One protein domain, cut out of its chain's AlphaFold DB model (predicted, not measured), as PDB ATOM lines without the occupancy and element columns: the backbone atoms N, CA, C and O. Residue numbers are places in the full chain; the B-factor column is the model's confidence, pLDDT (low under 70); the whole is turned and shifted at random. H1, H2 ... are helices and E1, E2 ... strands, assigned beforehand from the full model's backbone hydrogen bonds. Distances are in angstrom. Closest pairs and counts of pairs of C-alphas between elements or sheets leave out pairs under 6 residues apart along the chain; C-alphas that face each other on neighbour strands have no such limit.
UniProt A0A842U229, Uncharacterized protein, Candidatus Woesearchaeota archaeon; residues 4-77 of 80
ATOM      1  N   ARG A   4      92.396  -5.541 295.641       91.62
ATOM      2  CA  ARG A   4      91.408  -5.789 296.674       91.62
ATOM      3  C   ARG A   4      91.966  -5.401 298.026       91.62
ATOM      4  O   ARG A   4      93.145  -5.640 298.289       91.62
ATOM      5  N   VAL A   5      91.112  -4.833 298.859       93.12
ATOM      6  CA  VAL A   5      91.334  -4.650 300.290       93.12
ATOM      7  C   VAL A   5      90.254  -5.443 301.014       93.12
ATOM      8  O   VAL A   5      89.116  -5.519 300.548       93.12
ATOM      9  N   GLY A   6      90.629  -6.084 302.107       91.88
ATOM     10  CA  GLY A   6      89.700  -6.779 302.979       91.88
ATOM     11  C   GLY A   6      90.227  -6.792 304.405       91.88
ATOM     12  O   GLY A   6      91.413  -6.540 304.624       91.88
ATOM     13  N   MET A   7      89.380  -7.134 305.364       91.00
ATOM     14  CA  MET A   7      89.796  -7.403 306.742       91.00
ATOM     15  C   MET A   7      89.542  -8.856 307.153       91.00
ATOM     16  O   MET A   7      88.712  -9.540 306.547       91.00
ATOM     17  N   THR A   8      90.313  -9.349 308.123       90.00
ATOM     18  CA  THR A   8      90.201 -10.706 308.665       90.00
ATOM     19  C   THR A   8      90.878 -10.831 310.026       90.00
ATOM     20  O   THR A   8      91.800 -10.072 310.320       90.00
ATOM     21  N   THR A   9      90.464 -11.812 310.820       89.50
ATOM     22  CA  THR A   9      91.181 -12.250 312.027       89.50
ATOM     23  C   THR A   9      92.207 -13.355 311.737       89.50
ATOM     24  O   THR A   9      93.137 -13.549 312.512       89.50
ATOM     25  N   ASP A  10      92.113 -14.028 310.579       89.56
ATOM     26  CA  ASP A  10      93.045 -15.079 310.142       89.56
ATOM     27  C   ASP A  10      93.629 -14.769 308.751       89.56
ATOM     28  O   ASP A  10      93.055 -15.067 307.697       89.56
ATOM     29  N   LEU A  11      94.820 -14.166 308.746       89.62
ATOM     30  CA  LEU A  11      95.531 -13.790 307.523       89.62
ATOM     31  C   LEU A  11      95.914 -14.988 306.651       89.62
ATOM     32  O   LEU A  11      95.872 -14.879 305.422       89.62
ATOM     33  N   ASP A  12      96.289 -16.112 307.259       90.88
ATOM     34  CA  ASP A  12      96.798 -17.274 306.535       90.88
ATOM     35  C   ASP A  12      95.662 -18.020 305.839       90.88
ATOM     36  O   ASP A  12      95.765 -18.339 304.646       90.88
ATOM     37  N   ALA A  13      94.552 -18.256 306.543       89.88
ATOM     38  CA  ALA A  13      93.354 -18.828 305.942       89.88
ATOM     39  C   ALA A  13      92.810 -17.916 304.839       89.88
ATOM     40  O   ALA A  13      92.477 -18.383 303.743       89.88
ATOM     41  N   ARG A  14      92.787 -16.600 305.081       90.50
ATOM     42  CA  ARG A  14      92.269 -15.636 304.110       90.50
ATOM     43  C   ARG A  14      93.137 -15.525 302.863       90.50
ATOM     44  O   ARG A  14      92.601 -15.447 301.755       90.50
ATOM     45  N   LYS A  15      94.462 -15.552 303.005       91.50
ATOM     46  CA  LYS A  15      95.380 -15.565 301.862       91.50
ATOM     47  C   LYS A  15      95.190 -16.826 301.020       91.50
ATOM     48  O   LYS A  15      95.017 -16.712 299.807       91.50
ATOM     49  N   LYS A  16      95.130 -18.003 301.657       92.75
ATOM     50  CA  LYS A  16      94.865 -19.280 300.973       92.75
ATOM     51  C   LYS A  16      93.544 -19.249 300.210       92.75
ATOM     52  O   LYS A  16      93.502 -19.674 299.061       92.75
ATOM     53  N   TYR A  17      92.482 -18.704 300.807       91.38
ATOM     54  CA  TYR A  17      91.200 -18.516 300.126       91.38
ATOM     55  C   TYR A  17      91.348 -17.679 298.846       91.38
ATOM     56  O   TYR A  17      90.875 -18.077 297.786       91.38
ATOM     57  N   TRP A  18      92.051 -16.546 298.885       91.88
ATOM     58  CA  TRP A  18      92.219 -15.730 297.679       91.88
ATOM     59  C   TRP A  18      93.064 -16.404 296.594       91.88
ATOM     60  O   TRP A  18      92.792 -16.212 295.408       91.88
ATOM     61  N   GLU A  19      94.028 -17.241 296.974       93.00
ATOM     62  CA  GLU A  19      94.793 -18.083 296.046       93.00
ATOM     63  C   GLU A  19      93.928 -19.178 295.385       93.00
ATOM     64  O   GLU A  19      94.236 -19.626 294.272       93.00
ATOM     65  N   THR A  20      92.813 -19.594 296.006       92.75
ATOM     66  CA  THR A  20      91.837 -20.493 295.359       92.75
ATOM     67  C   THR A  20      90.885 -19.755 294.421       92.75
ATOM     68  O   THR A  20      90.468 -20.336 293.424       92.75
ATOM     69  N   VAL A  21      90.585 -18.481 294.687       90.50
ATOM     70  CA  VAL A  21      89.669 -17.656 293.876       90.50
ATOM     71  C   VAL A  21      90.344 -17.064 292.634       90.50
ATOM     72  O   VAL A  21      89.730 -16.979 291.569       90.50
ATOM     73  N   TYR A  22      91.599 -16.629 292.752       91.44
ATOM     74  CA  TYR A  22      92.339 -15.973 291.672       91.44
ATOM     75  C   TYR A  22      93.465 -16.861 291.142       91.44
ATOM     76  O   TYR A  22      94.025 -17.684 291.864       91.44
ATOM     77  N   ASN A  23      93.816 -16.697 289.863       89.31
ATOM     78  CA  ASN A  23      94.959 -17.398 289.264       89.31
ATOM     79  C   ASN A  23      96.272 -16.973 289.903       89.31
ATOM     80  O   ASN A  23      97.123 -17.819 290.186       89.31
ATOM     81  N   LYS A  24      96.415 -15.674 290.167       91.56
ATOM     82  CA  LYS A  24      97.579 -15.142 290.858       91.56
ATOM     83  C   LYS A  24      97.196 -13.945 291.717       91.56
ATOM     84  O   LYS A  24      96.494 -13.044 291.263       91.56
ATOM     85  N   ILE A  25      97.731 -13.920 292.933       93.50
ATOM     86  CA  ILE A  25      97.751 -12.735 293.791       93.50
ATOM     87  C   ILE A  25      99.196 -12.262 293.965       93.50
ATOM     88  O   ILE A  25     100.132 -13.062 293.950       93.50
ATOM     89  N   TRP A  26      99.398 -10.959 294.108       93.88
ATOM     90  CA  TRP A  26     100.708 -10.367 294.379       93.88
ATOM     91  C   TRP A  26     100.572  -9.100 295.218       93.88
ATOM     92  O   TRP A  26      99.472  -8.584 295.419       93.88
ATOM     93  N   ASN A  27     101.703  -8.589 295.712       94.00
ATOM     94  CA  ASN A  27     101.752  -7.415 296.588       94.00
ATOM     95  C   ASN A  27     100.817  -7.552 297.804       94.00
ATOM     96  O   ASN A  27     100.089  -6.615 298.124       94.00
ATOM     97  N   TRP A  28     100.827  -8.730 298.443       93.81
ATOM     98  CA  TRP A  28     100.093  -8.992 299.681       93.81
ATOM     99  C   TRP A  28     100.698  -8.167 300.818       93.81
ATOM    100  O   TRP A  28     101.798  -8.450 301.290       93.81
ATOM    101  N   THR A  29      99.983  -7.128 301.224       94.75
ATOM    102  CA  THR A  29     100.366  -6.196 302.287       94.75
ATOM    103  C   THR A  29      99.337  -6.245 303.396       94.75
ATOM    104  O   THR A  29      98.147  -6.327 303.104       94.75
ATOM    105  N   VAL A  30      99.784  -6.155 304.644       94.06
ATOM    106  CA  VAL A  30      98.935  -6.229 305.837       94.06
ATOM    107  C   VAL A  30      99.152  -4.981 306.695       94.06
ATOM    108  O   VAL A  30     100.267  -4.469 306.771       94.06
ATOM    109  N   SER A  31      98.081  -4.503 307.319       92.44
ATOM    110  CA  SER A  31      98.022  -3.401 308.276       92.44
ATOM    111  C   SER A  31      97.279  -3.871 309.526       92.44
ATOM    112  O   SER A  31      96.282  -4.585 309.407       92.44
ATOM    113  N   GLY A  32      97.747  -3.472 310.707       88.50
ATOM    114  CA  GLY A  32      97.204  -3.897 312.002       88.50
ATOM    115  C   GLY A  32      98.309  -4.301 312.988       88.50
ATOM    116  O   GLY A  32      99.486  -4.045 312.704       88.50
ATOM    117  N   PRO A  33      97.955  -4.935 314.120       91.25
ATOM    118  CA  PRO A  33      96.601  -5.354 314.513       91.25
ATOM    119  C   PRO A  33      95.676  -4.184 314.900       91.25
ATOM    120  O   PRO A  33      96.142  -3.116 315.295       91.25
ATOM    121  N   TYR A  34      94.367  -4.399 314.776       90.19
ATOM    122  CA  TYR A  34      93.297  -3.516 315.243       90.19
ATOM    123  C   TYR A  34      92.479  -4.236 316.314       90.19
ATOM    124  O   TYR A  34      92.137  -5.405 316.146       90.19
ATOM    125  N   ALA A  35      92.137  -3.530 317.392       85.75
ATOM    126  CA  ALA A  35      91.458  -4.127 318.541       85.75
ATOM    127  C   ALA A  35      89.971  -4.394 318.272       85.75
ATOM    128  O   ALA A  35      89.344  -5.205 318.949       85.75
ATOM    129  N   THR A  36      89.382  -3.688 317.305       86.81
ATOM    130  CA  THR A  36      87.963  -3.816 316.975       86.81
ATOM    131  C   THR A  36      87.739  -3.951 315.476       86.81
ATOM    132  O   THR A  36      88.449  -3.360 314.655       86.81
ATOM    133  N   ARG A  37      86.666  -4.661 315.115       86.81
ATOM    134  CA  ARG A  37      86.176  -4.737 313.736       86.81
ATOM    135  C   ARG A  37      85.893  -3.358 313.148       86.81
ATOM    136  O   ARG A  37      86.142  -3.136 311.969       86.81
ATOM    137  N   GLU A  38      85.389  -2.419 313.951       88.06
ATOM    138  CA  GLU A  38      85.090  -1.060 313.489       88.06
ATOM    139  C   GLU A  38      86.361  -0.303 313.067       88.06
ATOM    140  O   GLU A  38      86.373   0.354 312.024       88.06
ATOM    141  N   GLU A  39      87.444  -0.412 313.839       89.62
ATOM    142  CA  GLU A  39      88.739   0.186 313.489       89.62
ATOM    143  C   GLU A  39      89.318  -0.428 312.213       89.62
ATOM    144  O   GLU A  39      89.729   0.300 311.305       89.62
ATOM    145  N   ALA A  40      89.280  -1.758 312.104       90.81
ATOM    146  CA  ALA A  40      89.713  -2.458 310.901       90.81
ATOM    147  C   ALA A  40      88.864  -2.076 309.679       90.81
ATOM    148  O   ALA A  40      89.408  -1.810 308.609       90.81
ATOM    149  N   GLN A  41      87.546  -1.949 309.838       90.00
ATOM    150  CA  GLN A  41      86.630  -1.553 308.770       90.00
ATOM    151  C   GLN A  41      86.898  -0.120 308.293       90.00
ATOM    152  O   GLN A  41      86.914   0.134 307.086       90.00
ATOM    153  N   LYS A  42      87.162   0.818 309.214       91.38
ATOM    154  CA  LYS A  42      87.573   2.193 308.874       91.38
ATOM    155  C   LYS A  42      88.868   2.195 308.068       91.38
ATOM    156  O   LYS A  42      88.954   2.893 307.055       91.38
ATOM    157  N   GLN A  43      89.852   1.399 308.481       92.50
ATOM    158  CA  GLN A  43      91.116   1.291 307.764       92.50
ATOM    159  C   GLN A  43      90.949   0.627 306.388       92.50
ATOM    160  O   GLN A  43      91.535   1.094 305.413       92.50
ATOM    161  N   GLU A  44      90.145  -0.432 306.283       92.50
ATOM    162  CA  GLU A  44      89.818  -1.088 305.014       92.50
ATOM    163  C   GLU A  44      89.228  -0.079 304.025       92.50
ATOM    164  O   GLU A  44      89.730   0.060 302.906       92.50
ATOM    165  N   THR A  45      88.215   0.681 304.454       91.25
ATOM    166  CA  THR A  45      87.586   1.725 303.634       91.25
ATOM    167  C   THR A  45      88.587   2.809 303.241       91.25
ATOM    168  O   THR A  45      88.642   3.203 302.074       91.25
ATOM    169  N   PHE A  46      89.418   3.269 304.178       92.31
ATOM    170  CA  PHE A  46      90.451   4.265 303.900       92.31
ATOM    171  C   PHE A  46      91.447   3.781 302.834       92.31
ATOM    172  O   PHE A  46      91.693   4.485 301.853       92.31
ATOM    173  N   LEU A  47      91.980   2.563 302.974       90.81
ATOM    174  CA  LEU A  47      92.933   1.984 302.023       90.81
ATOM    175  C   LEU A  47      92.299   1.710 300.656       90.81
ATOM    176  O   LEU A  47      92.954   1.903 299.626       90.81
ATOM    177  N   ALA A  48      91.035   1.287 300.626       91.19
ATOM    178  CA  ALA A  48      90.300   1.068 299.387       91.19
ATOM    179  C   ALA A  48      90.129   2.372 298.596       91.19
ATOM    180  O   ALA A  48      90.426   2.402 297.400       91.19
ATOM    181  N   LEU A  49      89.752   3.465 299.269       90.75
ATOM    182  CA  LEU A  49      89.642   4.794 298.661       90.75
ATOM    183  C   LEU A  49      91.004   5.328 298.202       90.75
ATOM    184  O   LEU A  49      91.136   5.772 297.060       90.75
ATOM    185  N   LEU A  50      92.026   5.240 299.060       91.44
ATOM    186  CA  LEU A  50      93.374   5.741 298.779       91.44
ATOM    187  C   LEU A  50      93.990   5.073 297.543       91.44
ATOM    188  O   LEU A  50      94.581   5.740 296.693       91.44
ATOM    189  N   HIS A  51      93.846   3.752 297.432       89.19
ATOM    190  CA  HIS A  51      94.448   2.969 296.355       89.19
ATOM    191  C   HIS A  51      93.497   2.668 295.192       89.19
ATOM    192  O   HIS A  51      93.922   2.012 294.239       89.19
ATOM    193  N   LYS A  52      92.246   3.153 295.245       91.25
ATOM    194  CA  LYS A  52      91.181   2.863 294.269       91.25
ATOM    195  C   LYS A  52      90.991   1.354 294.052       91.25
ATOM    196  O   LYS A  52      90.904   0.886 292.918       91.25
ATOM    197  N   CYS A  53      90.988   0.600 295.149       89.56
ATOM    198  CA  CYS A  53      90.820  -0.851 295.157       89.56
ATOM    199  C   CYS A  53      89.373  -1.248 295.455       89.56
ATOM    200  O   CYS A  53      88.632  -0.499 296.087       89.56
ATOM    201  N   GLU A  54      88.992  -2.460 295.055       86.19
ATOM    202  CA  GLU A  54      87.751  -3.082 295.511       86.19
ATOM    203  C   GLU A  54      87.859  -3.381 297.015       86.19
ATOM    204  O   GLU A  54      88.802  -4.040 297.449       86.19
ATOM    205  N   SER A  55      86.899  -2.929 297.818       81.69
ATOM    206  CA  SER A  55      86.706  -3.410 299.190       81.69
ATOM    207  C   SER A  55      85.537  -4.382 299.223       81.69
ATOM    208  O   SER A  55      84.503  -4.137 298.600       81.69
ATOM    209  N   GLY A  56      85.683  -5.486 299.947       69.81
ATOM    210  CA  GLY A  56      84.539  -6.283 300.386       69.81
ATOM    211  C   GLY A  56      84.473  -6.199 301.903       69.81
ATOM    212  O   GLY A  56      85.545  -6.288 302.490       69.81
ATOM    213  N   PRO A  57      83.284  -6.052 302.517       61.16
ATOM    214  CA  PRO A  57      83.182  -6.078 303.971       61.16
ATOM    215  C   PRO A  57      83.891  -7.333 304.479       61.16
ATOM    216  O   PRO A  57      83.706  -8.413 303.901       61.16
ATOM    217  N   GLY A  58      84.727  -7.174 305.510       58.66
ATOM    218  CA  GLY A  58      85.326  -8.298 306.226       58.66
ATOM    219  C   GLY A  58      84.272  -9.371 306.430       58.66
ATOM    220  O   GLY A  58      83.173  -9.053 306.894       58.66
ATOM    221  N   GLY A  59      84.582 -10.580 305.953       56.50
ATOM    222  CA  GLY A  59      83.627 -11.683 305.880       56.50
ATOM    223  C   GLY A  59      83.065 -12.052 307.251       56.50
ATOM    224  O   GLY A  59      83.376 -11.409 308.248       56.50
ATOM    225  N   ASP A  60      82.272 -13.122 307.304       58.69
ATOM    226  CA  ASP A  60      81.746 -13.721 308.545       58.69
ATOM    227  C   ASP A  60      82.849 -14.299 309.465       58.69
ATOM    228  O   ASP A  60      82.654 -15.323 310.118       58.69
ATOM    229  N   ASP A  61      84.036 -13.686 309.496       66.06
ATOM    230  CA  ASP A  61      85.041 -13.972 310.502       66.06
ATOM    231  C   ASP A  61      84.405 -13.679 311.868       66.06
ATOM    232  O   ASP A  61      83.818 -12.605 312.055       66.06
ATOM    233  N   PRO A  62      84.435 -14.648 312.798       61.34
ATOM    234  CA  PRO A  62      83.783 -14.490 314.082       61.34
ATOM    235  C   PRO A  62      84.396 -13.300 314.822       61.34
ATOM    236  O   PRO A  62      85.610 -13.219 314.992       61.34
ATOM    237  N   ASP A  63      83.535 -12.394 315.288       62.78
ATOM    238  CA  ASP A  63      83.892 -11.336 316.231       62.78
ATOM    239  C   ASP A  63      84.221 -11.987 317.591       62.78
ATOM    240  O   ASP A  63      83.388 -12.047 318.498       62.78
ATOM    241  N   ASN A  64      85.419 -12.557 317.723       61.97
ATOM    242  CA  ASN A  64      85.906 -13.105 318.980       61.97
ATOM    243  C   ASN A  64      86.672 -12.007 319.738       61.97
ATOM    244  O   ASN A  64      87.596 -11.425 319.173       61.97
ATOM    245  N   PRO A  65      86.354 -11.724 321.016       57.25
ATOM    246  CA  PRO A  65      87.035 -10.693 321.810       57.25
ATOM    247  C   PRO A  65      88.542 -10.918 322.030       57.25
ATOM    248  O   PRO A  65      89.195 -10.058 322.615       57.25
ATOM    249  N   LEU A  66      89.087 -12.064 321.609       62.22
ATOM    250  CA  LEU A  66      90.514 -12.387 321.679       62.22
ATOM    251  C   LEU A  66      91.243 -12.261 320.336       62.22
ATOM    252  O   LEU A  66      92.467 -12.381 320.319       62.22
ATOM    253  N   ASP A  67      90.520 -12.047 319.237       72.50
ATOM    254  CA  ASP A  67      91.112 -12.053 317.908       72.50
ATOM    255  C   ASP A  67      91.432 -10.625 317.455       72.50
ATOM    256  O   ASP A  67      90.565  -9.750 317.392       72.50
ATOM    257  N   ASP A  68      92.698 -10.401 317.112       86.25
ATOM    258  CA  ASP A  68      93.140  -9.164 316.485       86.25
ATOM    259  C   ASP A  68      92.620  -9.082 315.046       86.25
ATOM    260  O   ASP A  68      92.737 -10.029 314.262       86.25
ATOM    261  N   TRP A  69      92.102  -7.918 314.662       89.25
ATOM    262  CA  TRP A  69      91.699  -7.666 313.285       89.25
ATOM    263  C   TRP A  69      92.873  -7.165 312.454       89.25
ATOM    264  O   TRP A  69      93.600  -6.246 312.832       89.25
ATOM    265  N   TYR A  70      93.010  -7.707 311.252       91.50
ATOM    266  CA  TYR A  70      94.010  -7.297 310.280       91.50
ATOM    267  C   TYR A  70      93.337  -6.830 309.005       91.50
ATOM    268  O   TYR A  70      92.374  -7.430 308.536       91.50
ATOM    269  N   VAL A  71      93.886  -5.788 308.393       92.69
ATOM    270  CA  VAL A  71      93.471  -5.316 307.072       92.69
ATOM    271  C   VAL A  71      94.542  -5.696 306.074       92.69
ATOM    272  O   VAL A  71      95.699  -5.306 306.211       92.69
ATOM    273  N   TYR A  72      94.174  -6.447 305.049       93.25
ATOM    274  CA  TYR A  72      95.073  -6.842 303.979       93.25
ATOM    275  C   TYR A  72      94.706  -6.151 302.671       93.25
ATOM    276  O   TYR A  72      93.564  -5.773 302.414       93.25
ATOM    277  N   ARG A  73      95.700  -6.030 301.799       94.44
ATOM    278  CA  ARG A  73      95.562  -5.552 300.431       94.44
ATOM    279  C   ARG A  73      96.404  -6.418 299.511       94.44
ATOM    280  O   ARG A  73      97.528  -6.766 299.854       94.44
ATOM    281  N   PHE A  74      95.892  -6.712 298.326       94.38
ATOM    282  CA  PHE A  74      96.651  -7.381 297.275       94.38
ATOM    283  C   PHE A  74      96.181  -6.944 295.892       94.38
ATOM    284  O   PHE A  74      95.119  -6.347 295.718       94.38
ATOM    285  N   GLN A  75      96.994  -7.239 294.891       94.75
ATOM    286  CA  GLN A  75      96.641  -7.130 293.483       94.75
ATOM    287  C   GLN A  75      96.422  -8.527 292.904       94.75
ATOM    288  O   GLN A  75      97.028  -9.492 293.370       94.75
ATOM    289  N   TYR A  76      95.558  -8.635 291.900       92.94
ATOM    290  CA  TYR A  76      95.207  -9.906 291.263       92.94
ATOM    291  C   TYR A  76      95.087  -9.754 289.748       92.94
ATOM    292  O   TYR A  76      95.053  -8.641 289.222       92.94
ATOM    293  N   ASP A  77      95.055 -10.880 289.036       88.38
ATOM    294  CA  ASP A  77      94.867 -10.915 287.586       88.38
ATOM    295  C   ASP A  77      93.387 -11.052 287.199       88.38
ATOM    296  O   ASP A  77      92.688 -10.058 287.004       88.38
TER     297      ASP A  77
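AT A GLANCE: This is residues 4 to 77 of the 80 residues of an uncharacterized protein of Candidatus Woesearchaeota archaeon (UniProt A0A842U229). A three-stranded antiparallel sheet, ordered E1, E3, E2, is sandwiched between two helices, H1 over one face and H2 over the other. The printed part has 74 residues with two named helices and three named strands, in the order E1 H1 E2 H2 E3. It is mixed and compact, with a radius of gyration of the C-alphas of 11.5 A, spanning 35 by 25 by 17 A.

IN THESE COORDINATES: E1, residues 4 to 8, 13.0 A, begins at C-alpha 4 (91.408, -5.789, 296.674). H1 is residues 11 to 21, 15.3 A; E2, 25 to 34, 23.8 A; H2, 37 to 51, 20.7 A. E3, residues 69 to 76, 22.4 A, ends at C-alpha 76 (95.207, -9.906, 291.263).

HOW THE PARTS SIT: Inner strand E3 has N 72 and O 6 of E1 at 2.8 A, and N 31 of E2 and O 71 at 2.7 A, within hydrogen-bond range. E1, H1, E2 form a split strand-helix-strand unit, two strands that run the same way in one sheet with a helix between them along the chain and E3 between them in the sheet, with a right-handed crossover. H2's height over the sheet is 7.9 A; its C-alpha 44 is closest to E3 at C-alpha 71, 6.0 A. H1, on the opposite face, has height 8.3 A. In both helices every O i to N i+4 pair is within range.

THE WHOLE: The printed part has no cut. The link H2 to E3 is long; pLDDT is under 70 at residues 56 to 66.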